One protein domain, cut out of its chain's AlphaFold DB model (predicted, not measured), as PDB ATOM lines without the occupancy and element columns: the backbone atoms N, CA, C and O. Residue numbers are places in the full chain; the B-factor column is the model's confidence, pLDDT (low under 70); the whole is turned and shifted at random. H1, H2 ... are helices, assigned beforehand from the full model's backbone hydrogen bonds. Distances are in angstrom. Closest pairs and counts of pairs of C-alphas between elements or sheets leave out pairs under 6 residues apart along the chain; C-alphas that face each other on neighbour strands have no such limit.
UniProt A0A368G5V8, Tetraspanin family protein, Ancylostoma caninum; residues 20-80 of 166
ATOM      1  N   TYR A  20      19.516-102.363  32.432       88.31
ATOM      2  CA  TYR A  20      20.963-102.408  32.204       88.31
ATOM      3  C   TYR A  20      21.744-101.731  33.337       88.31
ATOM      4  O   TYR A  20      22.718-102.297  33.829       88.31
ATOM      5  N   LEU A  21      21.291-100.560  33.798       89.50
ATOM      6  CA  LEU A  21      21.915 -99.850  34.919       89.50
ATOM      7  C   LEU A  21      21.878-100.678  36.209       89.50
ATOM      8  O   LEU A  21      22.891-100.774  36.897       89.50
ATOM      9  N   LEU A  22      20.744-101.323  36.505       89.75
ATOM     10  CA  LEU A  22      20.607-102.203  37.669       89.75
ATOM     11  C   LEU A  22      21.514-103.434  37.577       89.75
ATOM     12  O   LEU A  22      22.115-103.822  38.576       89.75
ATOM     13  N   LEU A  23      21.645-104.034  36.391       94.00
ATOM     14  CA  LEU A  23      22.514-105.194  36.180       94.00
ATOM     15  C   LEU A  23      23.985-104.818  36.377       94.00
ATOM     16  O   LEU A  23      24.690-105.472  37.145       94.00
ATOM     17  N   VAL A  24      24.444-103.749  35.721       93.56
ATOM     18  CA  VAL A  24      25.830-103.276  35.842       93.56
ATOM     19  C   VAL A  24      26.135-102.853  37.279       93.56
ATOM     20  O   VAL A  24      27.148-103.275  37.833       93.56
ATOM     21  N   GLY A  25      25.240-102.089  37.912       93.12
ATOM     22  CA  GLY A  25      25.378-101.695  39.314       93.12
ATOM     23  C   GLY A  25      25.441-102.899  40.257       93.12
ATOM     24  O   GLY A  25      26.325-102.969  41.106       93.12
ATOM     25  N   GLY A  26      24.568-103.892  40.066       94.50
ATOM     26  CA  GLY A  26      24.565-105.123  40.858       94.50
ATOM     27  C   GLY A  26      25.869-105.916  40.741       94.50
ATOM     28  O   GLY A  26      26.416-106.351  41.754       94.50
ATOM     29  N   LEU A  27      26.417-106.054  39.527       95.50
ATOM     30  CA  LEU A  27      27.711-106.712  39.318       95.50
ATOM     31  C   LEU A  27      28.861-105.965  40.002       95.50
ATOM     32  O   LEU A  27      29.716-106.604  40.613       95.50
ATOM     33  N   LEU A  28      28.869-104.629  39.948       92.81
ATOM     34  CA  LEU A  28      29.870-103.817  40.644       92.81
ATOM     35  C   LEU A  28      29.808-104.020  42.161       92.81
ATOM     36  O   LEU A  28      30.848-104.207  42.788       92.81
ATOM     37  N   VAL A  29      28.608-104.053  42.747       93.75
ATOM     38  CA  VAL A  29      28.430-104.298  44.188       93.75
ATOM     39  C   VAL A  29      28.945-105.684  44.580       93.75
ATOM     40  O   VAL A  29      29.684-105.801  45.556       93.75
ATOM     41  N   ILE A  30      28.621-106.725  43.806       94.50
ATOM     42  CA  ILE A  30      29.115-108.091  44.052       94.50
ATOM     43  C   ILE A  30      30.645-108.137  43.971       94.50
ATOM     44  O   ILE A  30      31.293-108.750  44.819       94.50
ATOM     45  N   PHE A  31      31.231-107.464  42.981       91.50
ATOM     46  CA  PHE A  31      32.677-107.410  42.808       91.50
ATOM     47  C   PHE A  31      33.369-106.703  43.979       91.50
ATOM     48  O   PHE A  31      34.305-107.246  44.562       91.50
ATOM     49  N   VAL A  32      32.875-105.530  44.387       91.25
ATOM     50  CA  VAL A  32      33.404-104.786  45.541       91.25
ATOM     51  C   VAL A  32      33.250-105.592  46.835       91.25
ATOM     52  O   VAL A  32      34.177-105.627  47.645       91.25
ATOM     53  N   ALA A  33      32.129-106.296  47.015       91.56
ATOM     54  CA  ALA A  33      31.906-107.168  48.167       91.56
ATOM     55  C   ALA A  33      32.885-108.354  48.197       91.56
ATOM     56  O   ALA A  33      33.435-108.670  49.253       91.56
ATOM     57  N   PHE A  34      33.156-108.978  47.046       89.31
ATOM     58  CA  PHE A  34      34.153-110.041  46.935       89.31
ATOM     59  C   PHE A  34      35.558-109.533  47.273       89.31
ATOM     60  O   PHE A  34      36.263-110.166  48.056       89.31
ATOM     61  N   LEU A  35      35.949-108.362  46.756       87.12
ATOM     62  CA  LEU A  35      37.232-107.737  47.089       87.12
ATOM     63  C   LEU A  35      37.353-107.422  48.584       87.12
ATOM     64  O   LEU A  35      38.412-107.653  49.160       87.12
ATOM     65  N   GLY A  36      36.277-106.952  49.220       88.56
ATOM     66  CA  GLY A  36      36.240-106.730  50.667       88.56
ATOM     67  C   GLY A  36      36.385-108.032  51.461       88.56
ATOM     68  O   GLY A  36      37.219-108.123  52.360       88.56
ATOM     69  N   CYS A  37      35.636-109.076  51.089       86.69
ATOM     70  CA  CYS A  37      35.697-110.376  51.756       86.69
ATOM     71  C   CYS A  37      37.071-111.047  51.585       86.69
ATOM     72  O   CYS A  37      37.649-111.544  52.552       86.69
ATOM     73  N   CYS A  38      37.629-111.036  50.372       84.25
ATOM     74  CA  CYS A  38      38.958-111.574  50.096       84.25
ATOM     75  C   CYS A  38      40.073-110.723  50.708       84.25
ATOM     76  O   CYS A  38      41.060-111.288  51.159       84.25
ATOM     77  N   GLY A  39      39.928-109.396  50.752       83.44
ATOM     78  CA  GLY A  39      40.887-108.483  51.381       83.44
ATOM     79  C   GLY A  39      40.943-108.611  52.901       83.44
ATOM     80  O   GLY A  39      41.995-108.382  53.486       83.44
ATOM     81  N   ALA A  40      39.842-109.019  53.537       83.19
ATOM     82  CA  ALA A  40      39.824-109.350  54.959       83.19
ATOM     83  C   ALA A  40      40.395-110.752  55.237       83.19
ATOM     84  O   ALA A  40      41.134-110.940  56.198       83.19
ATOM     85  N   ALA A  41      40.072-111.739  54.392       82.75
ATOM     86  CA  ALA A  41      40.522-113.123  54.570       82.75
ATOM     87  C   ALA A  41      41.991-113.347  54.170       82.75
ATOM     88  O   ALA A  41      42.659-114.245  54.682       82.75
ATOM     89  N   LYS A  42      42.496-112.559  53.220       71.31
ATOM     90  CA  LYS A  42      43.863-112.616  52.715       71.31
ATOM     91  C   LYS A  42      44.564-111.350  53.197       71.31
ATOM     92  O   LYS A  42      44.175-110.266  52.789       71.31
ATOM     93  N   GLU A  43      45.640-111.467  53.974       79.88
ATOM     94  CA  GLU A  43      46.490-110.348  54.454       79.88
ATOM     95  C   GLU A  43      47.227-109.573  53.328       79.88
ATOM     96  O   GLU A  43      48.267-108.935  53.512       79.88
ATOM     97  N   TRP A  44      46.706-109.634  52.106       78.38
ATOM     98  CA  TRP A  44      47.247-109.004  50.920       78.38
ATOM     99  C   TRP A  44      46.904-107.517  50.927       78.38
ATOM    100  O   TRP A  44      45.902-107.069  50.373       78.38
ATOM    101  N   ARG A  45      47.822-106.742  51.506       82.62
ATOM    102  CA  ARG A  45      47.820-105.272  51.552       82.62
ATOM    103  C   ARG A  45      47.370-104.567  50.256       82.62
ATOM    104  O   ARG A  45      46.541-103.666  50.370       82.62
ATOM    105  N   PRO A  46      47.828-104.933  49.037       81.25
ATOM    106  CA  PRO A  46      47.385-104.239  47.823       81.25
ATOM    107  C   PRO A  46      45.886-104.410  47.531       81.25
ATOM    108  O   PRO A  46      45.258-103.478  47.036       81.25
ATOM    109  N   LEU A  47      45.289-105.555  47.881       82.75
ATOM    110  CA  LEU A  47      43.862-105.810  47.667       82.75
ATOM    111  C   LEU A  47      42.997-104.904  48.558       82.75
ATOM    112  O   LEU A  47      41.992-104.356  48.107       82.75
ATOM    113  N   LEU A  48      43.440-104.691  49.800       85.44
ATOM    114  CA  LEU A  48      42.784-103.798  50.751       85.44
ATOM    115  C   LEU A  48      42.897-102.323  50.327       85.44
ATOM    116  O   LEU A  48      41.926-101.577  50.442       85.44
ATOM    117  N   CYS A  49      44.040-101.912  49.762       86.44
ATOM    118  CA  CYS A  49      44.203-100.574  49.182       86.44
ATOM    119  C   CYS A  49      43.268-100.340  47.985       86.44
ATOM    120  O   CYS A  49      42.666 -99.269  47.890       86.44
ATOM    121  N   CYS A  50      43.109-101.327  47.095       87.56
ATOM    122  CA  CYS A  50      42.153-101.251  45.983       87.56
ATOM    123  C   CYS A  50      40.708-101.124  46.486       87.56
ATOM    124  O   CYS A  50      39.964-100.269  46.019       87.56
ATOM    125  N   TYR A  51      40.318-101.922  47.483       90.62
ATOM    126  CA  TYR A  51      38.995-101.813  48.100       90.62
ATOM    127  C   TYR A  51      38.752-100.417  48.702       90.62
ATOM    128  O   TYR A  51      37.740 -99.784  48.406       90.62
ATOM    129  N   ALA A  52      39.709 -99.899  49.477       90.44
ATOM    130  CA  ALA A  52      39.605 -98.575  50.087       90.44
ATOM    131  C   ALA A  52      39.521 -97.450  49.041       90.44
ATOM    132  O   ALA A  52      38.715 -96.533  49.182       90.44
ATOM    133  N   THR A  53      40.308 -97.526  47.965       92.06
ATOM    134  CA  THR A  53      40.248 -96.540  46.872       92.06
ATOM    135  C   THR A  53      38.930 -96.609  46.108       92.06
ATOM    136  O   THR A  53      38.342 -95.561  45.847       92.06
ATOM    137  N   CYS A  54      38.402 -97.803  45.819       91.25
ATOM    138  CA  CYS A  54      37.067 -97.949  45.239       91.25
ATOM    139  C   CYS A  54      35.988 -97.307  46.125       91.25
ATOM    140  O   CYS A  54      35.161 -96.556  45.614       91.25
ATOM    141  N   LEU A  55      36.020 -97.542  47.442       92.31
ATOM    142  CA  LEU A  55      35.076 -96.917  48.374       92.31
ATOM    143  C   LEU A  55      35.200 -95.392  48.404       92.31
ATOM    144  O   LEU A  55      34.186 -94.702  48.386       92.31
ATOM    145  N   MET A  56      36.423 -94.857  48.405       95.06
ATOM    146  CA  MET A  56      36.649 -93.408  48.357       95.06
ATOM    147  C   MET A  56      36.065 -92.779  47.089       95.06
ATOM    148  O   MET A  56      35.453 -91.715  47.159       95.06
ATOM    149  N   VAL A  57      36.213 -93.441  45.937       94.62
ATOM    150  CA  VAL A  57      35.618 -92.980  44.673       94.62
ATOM    151  C   VAL A  57      34.092 -93.027  44.739       94.62
ATOM    152  O   VAL A  57      33.454 -92.048  44.360       94.62
ATOM    153  N   ILE A  58      33.506 -94.110  45.263       93.69
ATOM    154  CA  ILE A  58      32.049 -94.226  45.433       93.69
ATOM    155  C   ILE A  58      31.530 -93.090  46.323       93.69
ATOM    156  O   ILE A  58      30.631 -92.362  45.907       93.69
ATOM    157  N   LEU A  59      32.153 -92.853  47.479       95.44
ATOM    158  CA  LEU A  59      31.762 -91.771  48.387       95.44
ATOM    159  C   LEU A  59      31.875 -90.390  47.730       95.44
ATOM    160  O   LEU A  59      30.973 -89.565  47.865       95.44
ATOM    161  N   ALA A  60      32.944 -90.133  46.975       97.19
ATOM    162  CA  ALA A  60      33.086 -88.880  46.240       97.19
ATOM    163  C   ALA A  60      31.963 -88.699  45.202       97.19
ATOM    164  O   ALA A  60      31.399 -87.608  45.086       97.19
ATOM    165  N   THR A  61      31.597 -89.766  44.481       95.44
ATOM    166  CA  THR A  61      30.480 -89.725  43.527       95.44
ATOM    167  C   THR A  61      29.122 -89.556  44.204       95.44
ATOM    168  O   THR A  61      28.296 -88.809  43.688       95.44
ATOM    169  N   GLU A  62      28.893 -90.166  45.370       94.69
ATOM    170  CA  GLU A  62      27.656 -89.999  46.142       94.69
ATOM    171  C   GLU A  62      27.501 -88.565  46.652       94.69
ATOM    172  O   GLU A  62      26.427 -87.982  46.512       94.69
ATOM    173  N   ILE A  63      28.575 -87.956  47.167       97.31
ATOM    174  CA  ILE A  63      28.565 -86.552  47.599       97.31
ATOM    175  C   ILE A  63      28.273 -85.632  46.407       97.31
ATOM    176  O   ILE A  63      27.418 -84.752  46.501       97.31
ATOM    177  N   ALA A  64      28.936 -85.853  45.268       96.88
ATOM    178  CA  ALA A  64      28.691 -85.074  44.056       96.88
ATOM    179  C   ALA A  64      27.241 -85.222  43.558       96.88
ATOM    180  O   ALA A  64      26.597 -84.225  43.230       96.88
ATOM    181  N   ALA A  65      26.703 -86.445  43.552       94.06
ATOM    182  CA  ALA A  65      25.322 -86.723  43.168       94.06
ATOM    183  C   ALA A  65      24.314 -86.085  44.135       94.06
ATOM    184  O   ALA A  65      23.324 -85.513  43.686       94.06
ATOM    185  N   ALA A  66      24.576 -86.127  45.444       93.88
ATOM    186  CA  ALA A  66      23.728 -85.507  46.457       93.88
ATOM    187  C   ALA A  66      23.676 -83.982  46.298       93.88
ATOM    188  O   ALA A  66      22.592 -83.400  46.320       93.88
ATOM    189  N   ILE A  67      24.825 -83.334  46.071       95.88
ATOM    190  CA  ILE A  67      24.889 -81.892  45.797       95.88
ATOM    191  C   ILE A  67      24.127 -81.567  44.509       95.88
ATOM    192  O   ILE A  67      23.309 -80.646  44.489       95.88
ATOM    193  N   TYR A  68      24.346 -82.344  43.446       94.44
ATOM    194  CA  TYR A  68      23.652 -82.153  42.175       94.44
ATOM    195  C   TYR A  68      22.127 -82.271  42.328       94.44
ATOM    196  O   TYR A  68      21.394 -81.396  41.861       94.44
ATOM    197  N   ALA A  69      21.655 -83.305  43.031       92.44
ATOM    198  CA  ALA A  69      20.240 -83.530  43.315       92.44
ATOM    199  C   ALA A  69      19.637 -82.422  44.191       92.44
ATOM    200  O   ALA A  69      18.509 -82.001  43.950       92.44
ATOM    201  N   ALA A  70      20.390 -81.906  45.168       92.00
ATOM    202  CA  ALA A  70      19.951 -80.791  46.002       92.00
ATOM    203  C   ALA A  70      19.777 -79.500  45.184       92.00
ATOM    204  O   ALA A  70      18.773 -78.804  45.337       92.00
ATOM    205  N   MET A  71      20.716 -79.203  44.279       94.31
ATOM    206  CA  MET A  71      20.651 -78.019  43.415       94.31
ATOM    207  C   MET A  71      19.550 -78.111  42.349       94.31
ATOM    208  O   MET A  71      18.937 -77.099  42.019       94.31
ATOM    209  N   HIS A  72      19.281 -79.308  41.816       92.06
ATOM    210  CA  HIS A  72      18.310 -79.543  40.735       92.06
ATOM    211  C   HIS A  72      17.060 -80.300  41.205       92.06
ATOM    212  O   HIS A  72      16.441 -81.040  40.437       92.06
ATOM    213  N   SER A  73      16.659 -80.093  42.458       89.38
ATOM    214  CA  SER A  73      15.530 -80.792  43.086       89.38
ATOM    215  C   SER A  73      14.221 -80.665  42.300       89.38
ATOM    216  O   SER A  73      13.497 -81.645  42.163       89.38
ATOM    217  N   HIS A  74      13.942 -79.502  41.702       87.19
ATOM    218  CA  HIS A  74      12.724 -79.283  40.915       87.19
ATOM    219  C   HIS A  74      12.678 -80.112  39.620       87.19
ATOM    220  O   HIS A  74      11.621 -80.610  39.230       87.19
ATOM    221  N   MET A  75      13.818 -80.276  38.943       85.56
ATOM    222  CA  MET A  75      13.907 -81.134  37.755       85.56
ATOM    223  C   MET A  75      13.752 -82.600  38.161       85.56
ATOM    224  O   MET A  75      12.933 -83.318  37.593       85.56
ATOM    225  N   PHE A  76      14.463 -83.001  39.221       87.94
ATOM    226  CA  PHE A  76      14.399 -84.353  39.762       87.94
ATOM    227  C   PHE A  76      12.988 -84.741  40.219       87.94
ATOM    228  O   PHE A  76      12.550 -85.855  39.949       87.94
ATOM    229  N   GLU A  77      12.245 -83.839  40.869       88.06
ATOM    230  CA  GLU A  77      10.876 -84.120  41.303       88.06
ATOM    231  C   GLU A  77       9.954 -84.411  40.112       88.06
ATOM    232  O   GLU A  77       9.173 -85.359  40.164       88.06
ATOM    233  N   ASN A  78      10.055 -83.645  39.023       88.19
ATOM    234  CA  ASN A  78       9.219 -83.860  37.842       88.19
ATOM    235  C   ASN A  78       9.520 -85.198  37.161       88.19
ATOM    236  O   ASN A  78       8.588 -85.962  36.890       88.19
ATOM    237  N   ASP A  79      10.802 -85.508  36.964       87.50
ATOM    238  CA  ASP A  79      11.244 -86.774  36.372       87.50
ATOM    239  C   ASP A  79      10.832 -87.961  37.255       87.50
ATOM    240  O   ASP A  79      10.282 -88.960  36.784       87.50
ATOM    241  N   PHE A  80      11.023 -87.836  38.571       88.44
ATOM    242  CA  PHE A  80      10.639 -88.861  39.537       88.44
ATOM    243  C   PHE A  80       9.122 -89.078  39.566       88.44
ATOM    244  O   PHE A  80       8.658 -90.220  39.537       88.44
TER     245      PHE A  80
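Overview. This is residues 20 to 80 of the 166 residues of the protein "Tetraspanin family protein" of Ancylostoma caninum (UniProt A0A368G5V8). One long helix, H2, makes the longest axis; H1 folds back from its first end, and the two form an open V that is joined at the point and spreads toward the other ends. At the far end of H2 the short helix H3 turns off like a hook. The printed part has 61 residues with three named helices, in the order H1, H2, H3, and no named strand: the class is all helix. It is only just loose, close to extended, with a radius of gyration of the C-alphas of 15.7 A and spans of 48 by 23 by 11 A.

Arrangement. H2, residues 45 to 71, touches H1, residues 20 to 41, with its residues 45 to 54 alone. H1 touches H2 with residues 32 to 40 alone. The closest C-alphas of the two are those of Gly 39 and Leu 48, 5.1 A apart. They form a helical hairpin and run opposite ways at a steep tilt of 38 degrees, only just steep. H3, residues 73 to 80, is close to H2 but not clearly touching it; their closest C-alphas are those of Ala 69 and Phe 76, 6.9 A apart. The lines of H2 and H3 are about perpendicular, at 79 degrees. H1 and H3 are apart. In H1, H2 and H3 every O i to N i+4 pair is within hydrogen-bond range.

Along the chain. H2 measures 39.3 A from C-alpha 45 at (47.820, -105.272, 51.552) to C-alpha 71 at (20.651, -78.019, 43.415). H1 measures 31.6 A and begins with C-alpha 20 at (20.963, -102.408, 32.204). H3, 8 residues, ends with C-alpha 80 at (10.639, -88.861, 39.537).

Size, cuts and confidence. The two C-alphas farthest apart are those of Glu 43 and Asn 78, 48.6 A. Residues 20 to 30 of H1 and residues 56 to 67 of H2 are among those that stand free. The links from H1 to H2 and from H2 to H3 are tight, and the printed part has no cut. The mean pLDDT of the printed part is 89.9, and no printed residue is under 70.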